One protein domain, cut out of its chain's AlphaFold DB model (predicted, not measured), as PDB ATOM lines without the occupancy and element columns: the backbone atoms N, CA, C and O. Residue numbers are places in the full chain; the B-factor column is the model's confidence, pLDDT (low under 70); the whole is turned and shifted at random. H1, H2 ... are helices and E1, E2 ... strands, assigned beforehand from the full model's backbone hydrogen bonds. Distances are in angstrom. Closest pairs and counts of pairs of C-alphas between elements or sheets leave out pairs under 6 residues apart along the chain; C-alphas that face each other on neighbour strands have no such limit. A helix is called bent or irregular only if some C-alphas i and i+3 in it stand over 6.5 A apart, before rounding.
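This is residues 65 to 129 of the 147 residues of the protein "Putative ixodes 8-cys protein" of Ixodes ricinus (UniProt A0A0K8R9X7). A narrow antiparallel sheet, E1 E2 E3, has the long helix H1 beside it at a slant; residues 68 to 74 stick out, and short H2 packs on E2, with E4 on H2. The 65 printed residues run H1, E1, H2, E2, E3, E4, a mixed class. The whole is compact, radius of gyration of the C-alphas 11.4 A, spanning 34 by 23 by 20 A.

H1, residues 69 to 83, begins at C-alpha (252.570, 243.545, 332.911) and is 21.6 A long. E1 is 89 to 91; H2, 93 to 102, 14.5 A; E2, 104 to 109, 16.6 A; E3, 116 to 120, 13.3 A. E4, 126 to 128, ends at C-alpha (257.821, 235.837, 319.416).

E1 and E2 are antiparallel at 139 degrees, N 90 to O 108 2.8 A. E2 and E3 form a hairpin at 150 degrees, N 107 to O 117 2.8 A. H1 is on the sheet, at the sheet's level, height 3.2 A; its closest C-alphas to E1 are Val 80 and Lys 90, 5.9 A. H2 only grazes the sheet; its closest C-alphas to E2 are Ile 96 and Tyr 105, 5.2 A, and to E4 Leu 100 and Cys 127, 5.0 A. H2 is irregular: C-alphas 98 and 101 are 7.3 A apart. Every O i to N i+4 pair is within hydrogen-bond range in H1, 4 of 6 in H2. E3 and E4 are apart.

The farthest C-alphas, Ser 111 and Ala 129, are 34.6 A apart. The printed part has no cut, no link is long, and no printed residue is under 70 in pLDDT.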
ATOM      1  N   PHE A  65     258.750 239.738 325.861       94.88
ATOM      2  CA  PHE A  65     258.546 240.182 324.477       94.88
ATOM      3  C   PHE A  65     257.068 240.408 324.125       94.88
ATOM      4  O   PHE A  65     256.787 241.099 323.148       94.88
ATOM      5  N   ILE A  66     256.123 239.842 324.890       95.75
ATOM      6  CA  ILE A  66     254.685 240.103 324.720       95.75
ATOM      7  C   ILE A  66     254.346 241.534 325.157       95.75
ATOM      8  O   ILE A  66     253.452 242.167 324.588       95.75
ATOM      9  N   GLY A  67     255.083 242.061 326.134       94.69
ATOM     10  CA  GLY A  67     254.962 243.424 326.619       94.69
ATOM     11  C   GLY A  67     255.142 243.543 328.128       94.69
ATOM     12  O   GLY A  67     255.539 242.603 328.811       94.69
ATOM     13  N   ASP A  68     254.810 244.729 328.632       95.38
ATOM     14  CA  ASP A  68     254.699 245.019 330.061       95.38
ATOM     15  C   ASP A  68     253.594 244.190 330.750       95.38
ATOM     16  O   ASP A  68     252.816 243.476 330.111       95.38
ATOM     17  N   GLU A  69     253.528 244.281 332.079       94.75
ATOM     18  CA  GLU A  69     252.570 243.545 332.911       94.75
ATOM     19  C   GLU A  69     251.115 243.711 332.445       94.75
ATOM     20  O   GLU A  69     250.394 242.718 332.316       94.75
ATOM     21  N   GLU A  70     250.688 244.930 332.097       94.62
ATOM     22  CA  GLU A  70     249.321 245.181 331.636       94.62
ATOM     23  C   GLU A  70     249.048 244.509 330.289       94.62
ATOM     24  O   GLU A  70     247.991 243.895 330.097       94.62
ATOM     25  N   LYS A  71     250.006 244.576 329.356       96.19
ATOM     26  CA  LYS A  71     249.897 243.883 328.064       96.19
ATOM     27  C   LYS A  71     249.818 242.376 328.242       96.19
ATOM     28  O   LYS A  71     248.968 241.751 327.607       96.19
ATOM     29  N   ARG A  72     250.638 241.789 329.116       96.25
ATOM     30  CA  ARG A  72     250.611 240.344 329.395       96.25
ATOM     31  C   ARG A  72     249.303 239.917 330.057       96.25
ATOM     32  O   ARG A  72     248.691 238.938 329.633       96.25
ATOM     33  N   LYS A  73     248.798 240.698 331.009       95.69
ATOM     34  CA  LYS A  73     247.491 240.468 331.636       95.69
ATOM     35  C   LYS A  73     246.348 240.531 330.628       95.69
ATOM     36  O   LYS A  73     245.479 239.656 330.600       95.69
ATOM     37  N   LYS A  74     246.356 241.544 329.757       96.56
ATOM     38  CA  LYS A  74     245.380 241.680 328.670       96.56
ATOM     39  C   LYS A  74     245.469 240.508 327.697       96.56
ATOM     40  O   LYS A  74     244.431 239.990 327.297       96.56
ATOM     41  N   TYR A  75     246.682 240.070 327.369       96.94
ATOM     42  CA  TYR A  75     246.935 238.925 326.501       96.94
ATOM     43  C   TYR A  75     246.244 237.665 327.034       96.94
ATOM     44  O   TYR A  75     245.422 237.080 326.331       96.94
ATOM     45  N   VAL A  76     246.489 237.298 328.299       95.81
ATOM     46  CA  VAL A  76     245.840 236.141 328.945       95.81
ATOM     47  C   VAL A  76     244.317 236.285 328.953       95.81
ATOM     48  O   VAL A  76     243.613 235.349 328.575       95.81
ATOM     49  N   ASN A  77     243.793 237.459 329.316       95.19
ATOM     50  CA  ASN A  77     242.348 237.695 329.353       95.19
ATOM     51  C   ASN A  77     241.693 237.518 327.969       95.19
ATOM     52  O   ASN A  77     240.645 236.883 327.837       95.19
ATOM     53  N   THR A  78     242.343 238.011 326.909       96.44
ATOM     54  CA  THR A  78     241.891 237.793 325.531       96.44
ATOM     55  C   THR A  78     241.856 236.305 325.179       96.44
ATOM     56  O   THR A  78     240.883 235.854 324.578       96.44
ATOM     57  N   LEU A  79     242.862 235.517 325.572       96.25
ATOM     58  CA  LEU A  79     242.860 234.073 325.317       96.25
ATOM     59  C   LEU A  79     241.726 233.352 326.058       96.25
ATOM     60  O   LEU A  79     241.001 232.574 325.443       96.25
ATOM     61  N   VAL A  80     241.515 233.653 327.343       95.38
ATOM     62  CA  VAL A  80     240.418 233.066 328.137       95.38
ATOM     63  C   VAL A  80     239.054 233.423 327.542       95.38
ATOM     64  O   VAL A  80     238.209 232.547 327.374       95.38
ATOM     65  N   THR A  81     238.853 234.683 327.152       95.31
ATOM     66  CA  THR A  81     237.599 235.139 326.526       95.31
ATOM     67  C   THR A  81     237.334 234.419 325.201       95.31
ATOM     68  O   THR A  81     236.197 234.085 324.882       95.31
ATOM     69  N   ASN A  82     238.382 234.116 324.434       95.69
ATOM     70  CA  ASN A  82     238.252 233.368 323.185       95.69
ATOM     71  C   ASN A  82     237.965 231.873 323.397       95.69
ATOM     72  O   ASN A  82     237.530 231.203 322.454       95.69
ATOM     73  N   CYS A  83     238.173 231.326 324.597       94.38
ATOM     74  CA  CYS A  83     237.800 229.948 324.910       94.38
ATOM     75  C   CYS A  83     236.281 229.754 324.942       94.38
ATOM     76  O   CYS A  83     235.790 228.766 324.393       94.38
ATOM     77  N   GLY A  84     235.549 230.706 325.524       91.69
ATOM     78  CA  GLY A  84     234.102 230.643 325.710       91.69
ATOM     79  C   GLY A  84     233.643 231.590 326.818       91.69
ATOM     80  O   GLY A  84     234.164 232.694 326.951       91.69
ATOM     81  N   ASN A  85     232.676 231.158 327.630       91.12
ATOM     82  CA  ASN A  85     232.218 231.967 328.758       91.12
ATOM     83  C   ASN A  85     233.312 232.106 329.825       91.12
ATOM     84  O   ASN A  85     234.037 231.155 330.139       91.12
ATOM     85  N   LEU A  86     233.385 233.295 330.422       85.44
ATOM     86  CA  LEU A  86     234.247 233.556 331.570       85.44
ATOM     87  C   LEU A  86     233.811 232.680 332.753       85.44
ATOM     88  O   LEU A  86     232.633 232.641 333.092       85.44
ATOM     89  N   GLY A  87     234.765 231.994 333.384       86.44
ATOM     90  CA  GLY A  87     234.509 231.117 334.534       86.44
ATOM     91  C   GLY A  87     234.299 229.638 334.194       86.44
ATOM     92  O   GLY A  87     234.417 228.804 335.087       86.44
ATOM     93  N   ASP A  88     234.103 229.296 332.917       90.69
ATOM     94  CA  ASP A  88     234.058 227.897 332.461       90.69
ATOM     95  C   ASP A  88     235.440 227.386 332.029       90.69
ATOM     96  O   ASP A  88     235.742 226.193 332.137       90.69
ATOM     97  N   TRP A  89     236.291 228.299 331.557       93.94
ATOM     98  CA  TRP A  89     237.580 228.000 330.945       93.94
ATOM     99  C   TRP A  89     238.722 228.735 331.636       93.94
ATOM    100  O   TRP A  89     238.584 229.878 332.075       93.94
ATOM    101  N   LYS A  90     239.880 228.086 331.666       93.94
ATOM    102  CA  LYS A  90     241.167 228.659 332.056       93.94
ATOM    103  C   LYS A  90     242.207 228.364 330.980       93.94
ATOM    104  O   LYS A  90     242.037 227.458 330.164       93.94
ATOM    105  N   VAL A  91     243.301 229.113 331.003       94.62
ATOM    106  CA  VAL A  91     244.475 228.873 330.159       94.62
ATOM    107  C   VAL A  91     245.700 228.710 331.048       94.62
ATOM    108  O   VAL A  91     245.767 229.291 332.130       94.62
ATOM    109  N   ASN A  92     246.659 227.903 330.606       92.62
ATOM    110  CA  ASN A  92     247.897 227.655 331.334       92.62
ATOM    111  C   ASN A  92     249.046 228.433 330.683       92.62
ATOM    112  O   ASN A  92     249.383 228.180 329.528       92.62
ATOM    113  N   GLU A  93     249.669 229.351 331.418       93.94
ATOM    114  CA  GLU A  93     250.737 230.220 330.900       93.94
ATOM    115  C   GLU A  93     251.977 229.440 330.450       93.94
ATOM    116  O   GLU A  93     252.553 229.747 329.409       93.94
ATOM    117  N   LYS A  94     252.338 228.355 331.149       93.56
ATOM    118  CA  LYS A  94     253.436 227.473 330.718       93.56
ATOM    119  C   LYS A  94     253.123 226.824 329.373       93.56
ATOM    120  O   LYS A  94     254.004 226.710 328.524       93.56
ATOM    121  N   HIS A  95     251.866 226.419 329.176       93.81
ATOM    122  CA  HIS A  95     251.423 225.861 327.903       93.81
ATOM    123  C   HIS A  95     251.420 226.929 326.810       93.81
ATOM    124  O   HIS A  95     251.934 226.679 325.725       93.81
ATOM    125  N   ILE A  96     250.895 228.124 327.101       95.50
ATOM    126  CA  ILE A  96     250.916 229.254 326.165       95.50
ATOM    127  C   ILE A  96     252.346 229.472 325.678       95.50
ATOM    128  O   ILE A  96     252.573 229.406 324.478       95.50
ATOM    129  N   ASN A  97     253.313 229.614 326.587       95.50
ATOM    130  CA  ASN A  97     254.717 229.856 326.248       95.50
ATOM    131  C   ASN A  97     255.313 228.776 325.343       95.50
ATOM    132  O   ASN A  97     256.016 229.099 324.388       95.50
ATOM    133  N   ALA A  98     255.018 227.506 325.627       96.31
ATOM    134  CA  ALA A  98     255.482 226.386 324.814       96.31
ATOM    135  C   ALA A  98     254.867 226.381 323.403       96.31
ATOM    136  O   ALA A  98     255.503 225.921 322.454       96.31
ATOM    137  N   SER A  99     253.653 226.916 323.257       96.06
ATOM    138  CA  SER A  99     252.879 226.906 322.011       96.06
ATOM    139  C   SER A  99     252.894 228.239 321.251       96.06
ATOM    140  O   SER A  99     252.387 228.300 320.128       96.06
ATOM    141  N   LEU A 100     253.542 229.284 321.786       96.31
ATOM    142  CA  LEU A 100     253.768 230.563 321.099       96.31
ATOM    143  C   LEU A 100     254.411 230.393 319.706       96.31
ATOM    144  O   LEU A 100     253.881 230.984 318.762       96.31
ATOM    145  N   PRO A 101     255.445 229.541 319.500       96.19
ATOM    146  CA  PRO A 101     256.022 229.322 318.170       96.19
ATOM    147  C   PRO A 101     255.023 228.760 317.158       96.19
ATOM    148  O   PRO A 101     255.157 229.004 315.968       96.19
ATOM    149  N   ARG A 102     254.006 228.035 317.631       96.88
ATOM    150  CA  ARG A 102     252.948 227.439 316.805       96.88
ATOM    151  C   ARG A 102     251.693 228.296 316.750       96.88
ATOM    152  O   ARG A 102     250.684 227.868 316.201       96.88
ATOM    153  N   CYS A 103     251.721 229.475 317.369       97.44
ATOM    154  CA  CYS A 103     250.573 230.354 317.471       97.44
ATOM    155  C   CYS A 103     249.305 229.666 318.017       97.44
ATOM    156  O   CYS A 103     248.189 229.962 317.587       97.44
ATOM    157  N   THR A 104     249.452 228.741 318.963       97.31
ATOM    158  CA  THR A 104     248.334 227.990 319.555       97.31
ATOM    159  C   THR A 104     248.342 228.093 321.073       97.31
ATOM    160  O   THR A 104     249.323 228.501 321.690       97.31
ATOM    161  N   TYR A 105     247.212 227.762 321.686       97.00
ATOM    162  CA  TYR A 105     247.057 227.647 323.131       97.00
ATOM    163  C   TYR A 105     245.930 226.667 323.454       97.00
ATOM    164  O   TYR A 105     245.076 226.382 322.613       97.00
ATOM    165  N   ILE A 106     245.915 226.157 324.683       96.19
ATOM    166  CA  ILE A 106     244.873 225.241 325.144       96.19
ATOM    167  C   ILE A 106     243.941 225.954 326.117       96.19
ATOM    168  O   ILE A 106     244.374 226.542 327.107       96.19
ATOM    169  N   CYS A 107     242.649 225.843 325.831       95.75
ATOM    170  CA  CYS A 107     241.561 226.124 326.747       95.75
ATOM    171  C   CYS A 107     241.287 224.878 327.587       95.75
ATOM    172  O   CYS A 107     240.930 223.833 327.042       95.75
ATOM    173  N   GLU A 108     241.439 224.983 328.901       94.12
ATOM    174  CA  GLU A 108     241.146 223.920 329.861       94.12
ATOM    175  C   GLU A 108     239.841 224.227 330.594       94.12
ATOM    176  O   GLU A 108     239.658 225.332 331.105       94.12
ATOM    177  N   GLY A 109     238.935 223.255 330.676       94.06
ATOM    178  CA  GLY A 109     237.723 223.381 331.477       94.06
ATOM    179  C   GLY A 109     238.052 223.497 332.967       94.06
ATOM    180  O   GLY A 109     238.853 222.727 333.506       94.06
ATOM    181  N   ILE A 110     237.415 224.445 333.653       92.31
ATOM    182  CA  ILE A 110     237.589 224.645 335.097       92.31
ATOM    183  C   ILE A 110     236.948 223.491 335.877       92.31
ATOM    184  O   ILE A 110     237.578 222.923 336.765       92.31
ATOM    185  N   SER A 111     235.726 223.103 335.507       88.62
ATOM    186  CA  SER A 111     234.989 221.995 336.131       88.62
ATOM    187  C   SER A 111     235.479 220.612 335.690       88.62
ATOM    188  O   SER A 111     235.339 219.637 336.424       88.62
ATOM    189  N   ASN A 112     236.064 220.516 334.494       88.19
ATOM    190  CA  ASN A 112     236.567 219.274 333.924       88.19
ATOM    191  C   ASN A 112     237.898 219.525 333.205       88.19
ATOM    192  O   ASN A 112     237.920 219.954 332.054       88.19
ATOM    193  N   SER A 113     239.015 219.205 333.862       83.81
ATOM    194  CA  SER A 113     240.360 219.405 333.294       83.81
ATOM    195  C   SER A 113     240.688 218.481 332.109       83.81
ATOM    196  O   SER A 113     241.686 218.685 331.415       83.81
ATOM    197  N   SER A 114     239.858 217.467 331.847       86.44
ATOM    198  CA  SER A 114     239.960 216.636 330.643       86.44
ATOM    199  C   SER A 114     239.322 217.306 329.426       86.44
ATOM    200  O   SER A 114     239.698 216.984 328.301       86.44
ATOM    201  N   ALA A 115     238.402 218.258 329.624       90.50
ATOM    202  CA  ALA A 115     237.866 219.089 328.554       90.50
ATOM    203  C   ALA A 115     238.935 220.102 328.123       90.50
ATOM    204  O   ALA A 115     239.064 221.184 328.696       90.50
ATOM    205  N   ARG A 116     239.733 219.719 327.124       93.75
ATOM    206  CA  ARG A 116     240.775 220.550 326.524       93.75
ATOM    207  C   ARG A 116     240.464 220.819 325.065       93.75
ATOM    208  O   ARG A 116     240.236 219.885 324.307       93.75
ATOM    209  N   ASN A 117     240.504 222.089 324.685       92.56
ATOM    210  CA  ASN A 117     240.353 222.513 323.300       92.56
ATOM    211  C   ASN A 117     241.560 223.353 322.906       92.56
ATOM    212  O   ASN A 117     241.848 224.365 323.545       92.56
ATOM    213  N   GLU A 118     242.260 222.933 321.859       95.62
ATOM    214  CA  GLU A 118     243.309 223.747 321.260       95.62
ATOM    215  C   GLU A 118     242.668 224.842 320.405       95.62
ATOM    216  O   GLU A 118     241.745 224.594 319.624       95.62
ATOM    217  N   LYS A 119     243.142 226.071 320.581       96.50
ATOM    218  CA  LYS A 119     242.738 227.234 319.802       96.50
ATOM    219  C   LYS A 119     243.958 227.946 319.253       96.50
ATOM    220  O   LYS A 119     245.061 227.863 319.791       96.50
ATOM    221  N   ARG A 120     243.733 228.689 318.175       97.00
ATOM    222  CA  ARG A 120     244.749 229.532 317.563       97.00
ATOM    223  C   ARG A 120     244.800 230.893 318.260       97.00
ATOM    224  O   ARG A 120     243.757 231.503 318.493       97.00
ATOM    225  N   ILE A 121     246.003 231.369 318.571       97.56
ATOM    226  CA  ILE A 121     246.243 232.748 319.002       97.56
ATOM    227  C   ILE A 121     245.732 233.683 317.889       97.56
ATOM    228  O   ILE A 121     246.058 233.448 316.717       97.56
ATOM    229  N   PRO A 122     244.920 234.705 318.224       96.94
ATOM    230  CA  PRO A 122     244.377 235.636 317.244       96.94
ATOM    231  C   PRO A 122     245.443 236.302 316.371       96.94
ATOM    232  O   PRO A 122     246.588 236.505 316.787       96.94
ATOM    233  N   LYS A 123     245.032 236.679 315.158       96.12
ATOM    234  CA  LYS A 123     245.863 237.443 314.226       96.12
ATOM    235  C   LYS A 123     246.401 238.711 314.893       96.12
ATOM    236  O   LYS A 123     245.733 239.318 315.729       96.12
ATOM    237  N   ASP A 124     247.614 239.099 314.510       95.88
ATOM    238  CA  ASP A 124     248.302 240.318 314.947       95.88
ATOM    239  C   ASP A 124     248.700 240.356 316.435       95.88
ATOM    240  O   ASP A 124     249.308 241.335 316.884       95.88
ATOM    241  N   MET A 125     248.436 239.286 317.193       96.88
ATOM    242  CA  MET A 125     248.962 239.108 318.547       96.88
ATOM    243  C   MET A 125     250.410 238.613 318.516       96.88
ATOM    244  O   MET A 125     250.803 237.827 317.652       96.88
ATOM    245  N   ILE A 126     251.200 239.101 319.476       97.12
ATOM    246  CA  ILE A 126     252.629 238.807 319.593       97.12
ATOM    247  C   ILE A 126     252.839 237.336 319.952       97.12
ATOM    248  O   ILE A 126     252.268 236.845 320.919       97.12
ATOM    249  N   CYS A 127     253.696 236.657 319.199       96.81
ATOM    250  CA  CYS A 127     254.033 235.249 319.393       96.81
ATOM    251  C   CYS A 127     255.535 234.987 319.527       96.81
ATOM    252  O   CYS A 127     255.941 233.870 319.829       96.81
ATOM    253  N   GLY A 128     256.378 235.999 319.324       94.81
ATOM    254  CA  GLY A 128     257.821 235.837 319.416       94.81
ATOM    255  C   GLY A 128     258.559 237.157 319.575       94.81
ATOM    256  O   GLY A 128     257.965 238.238 319.592       94.81
ATOM    257  N   ALA A 129     259.883 237.053 319.676       91.75
ATOM    258  CA  ALA A 129     260.775 238.201 319.759       91.75
ATOM    259  C   ALA A 129     260.661 239.116 318.524       91.75
ATOM    260  O   ALA A 129     260.123 238.734 317.484       91.75
TER     261      ALA A 129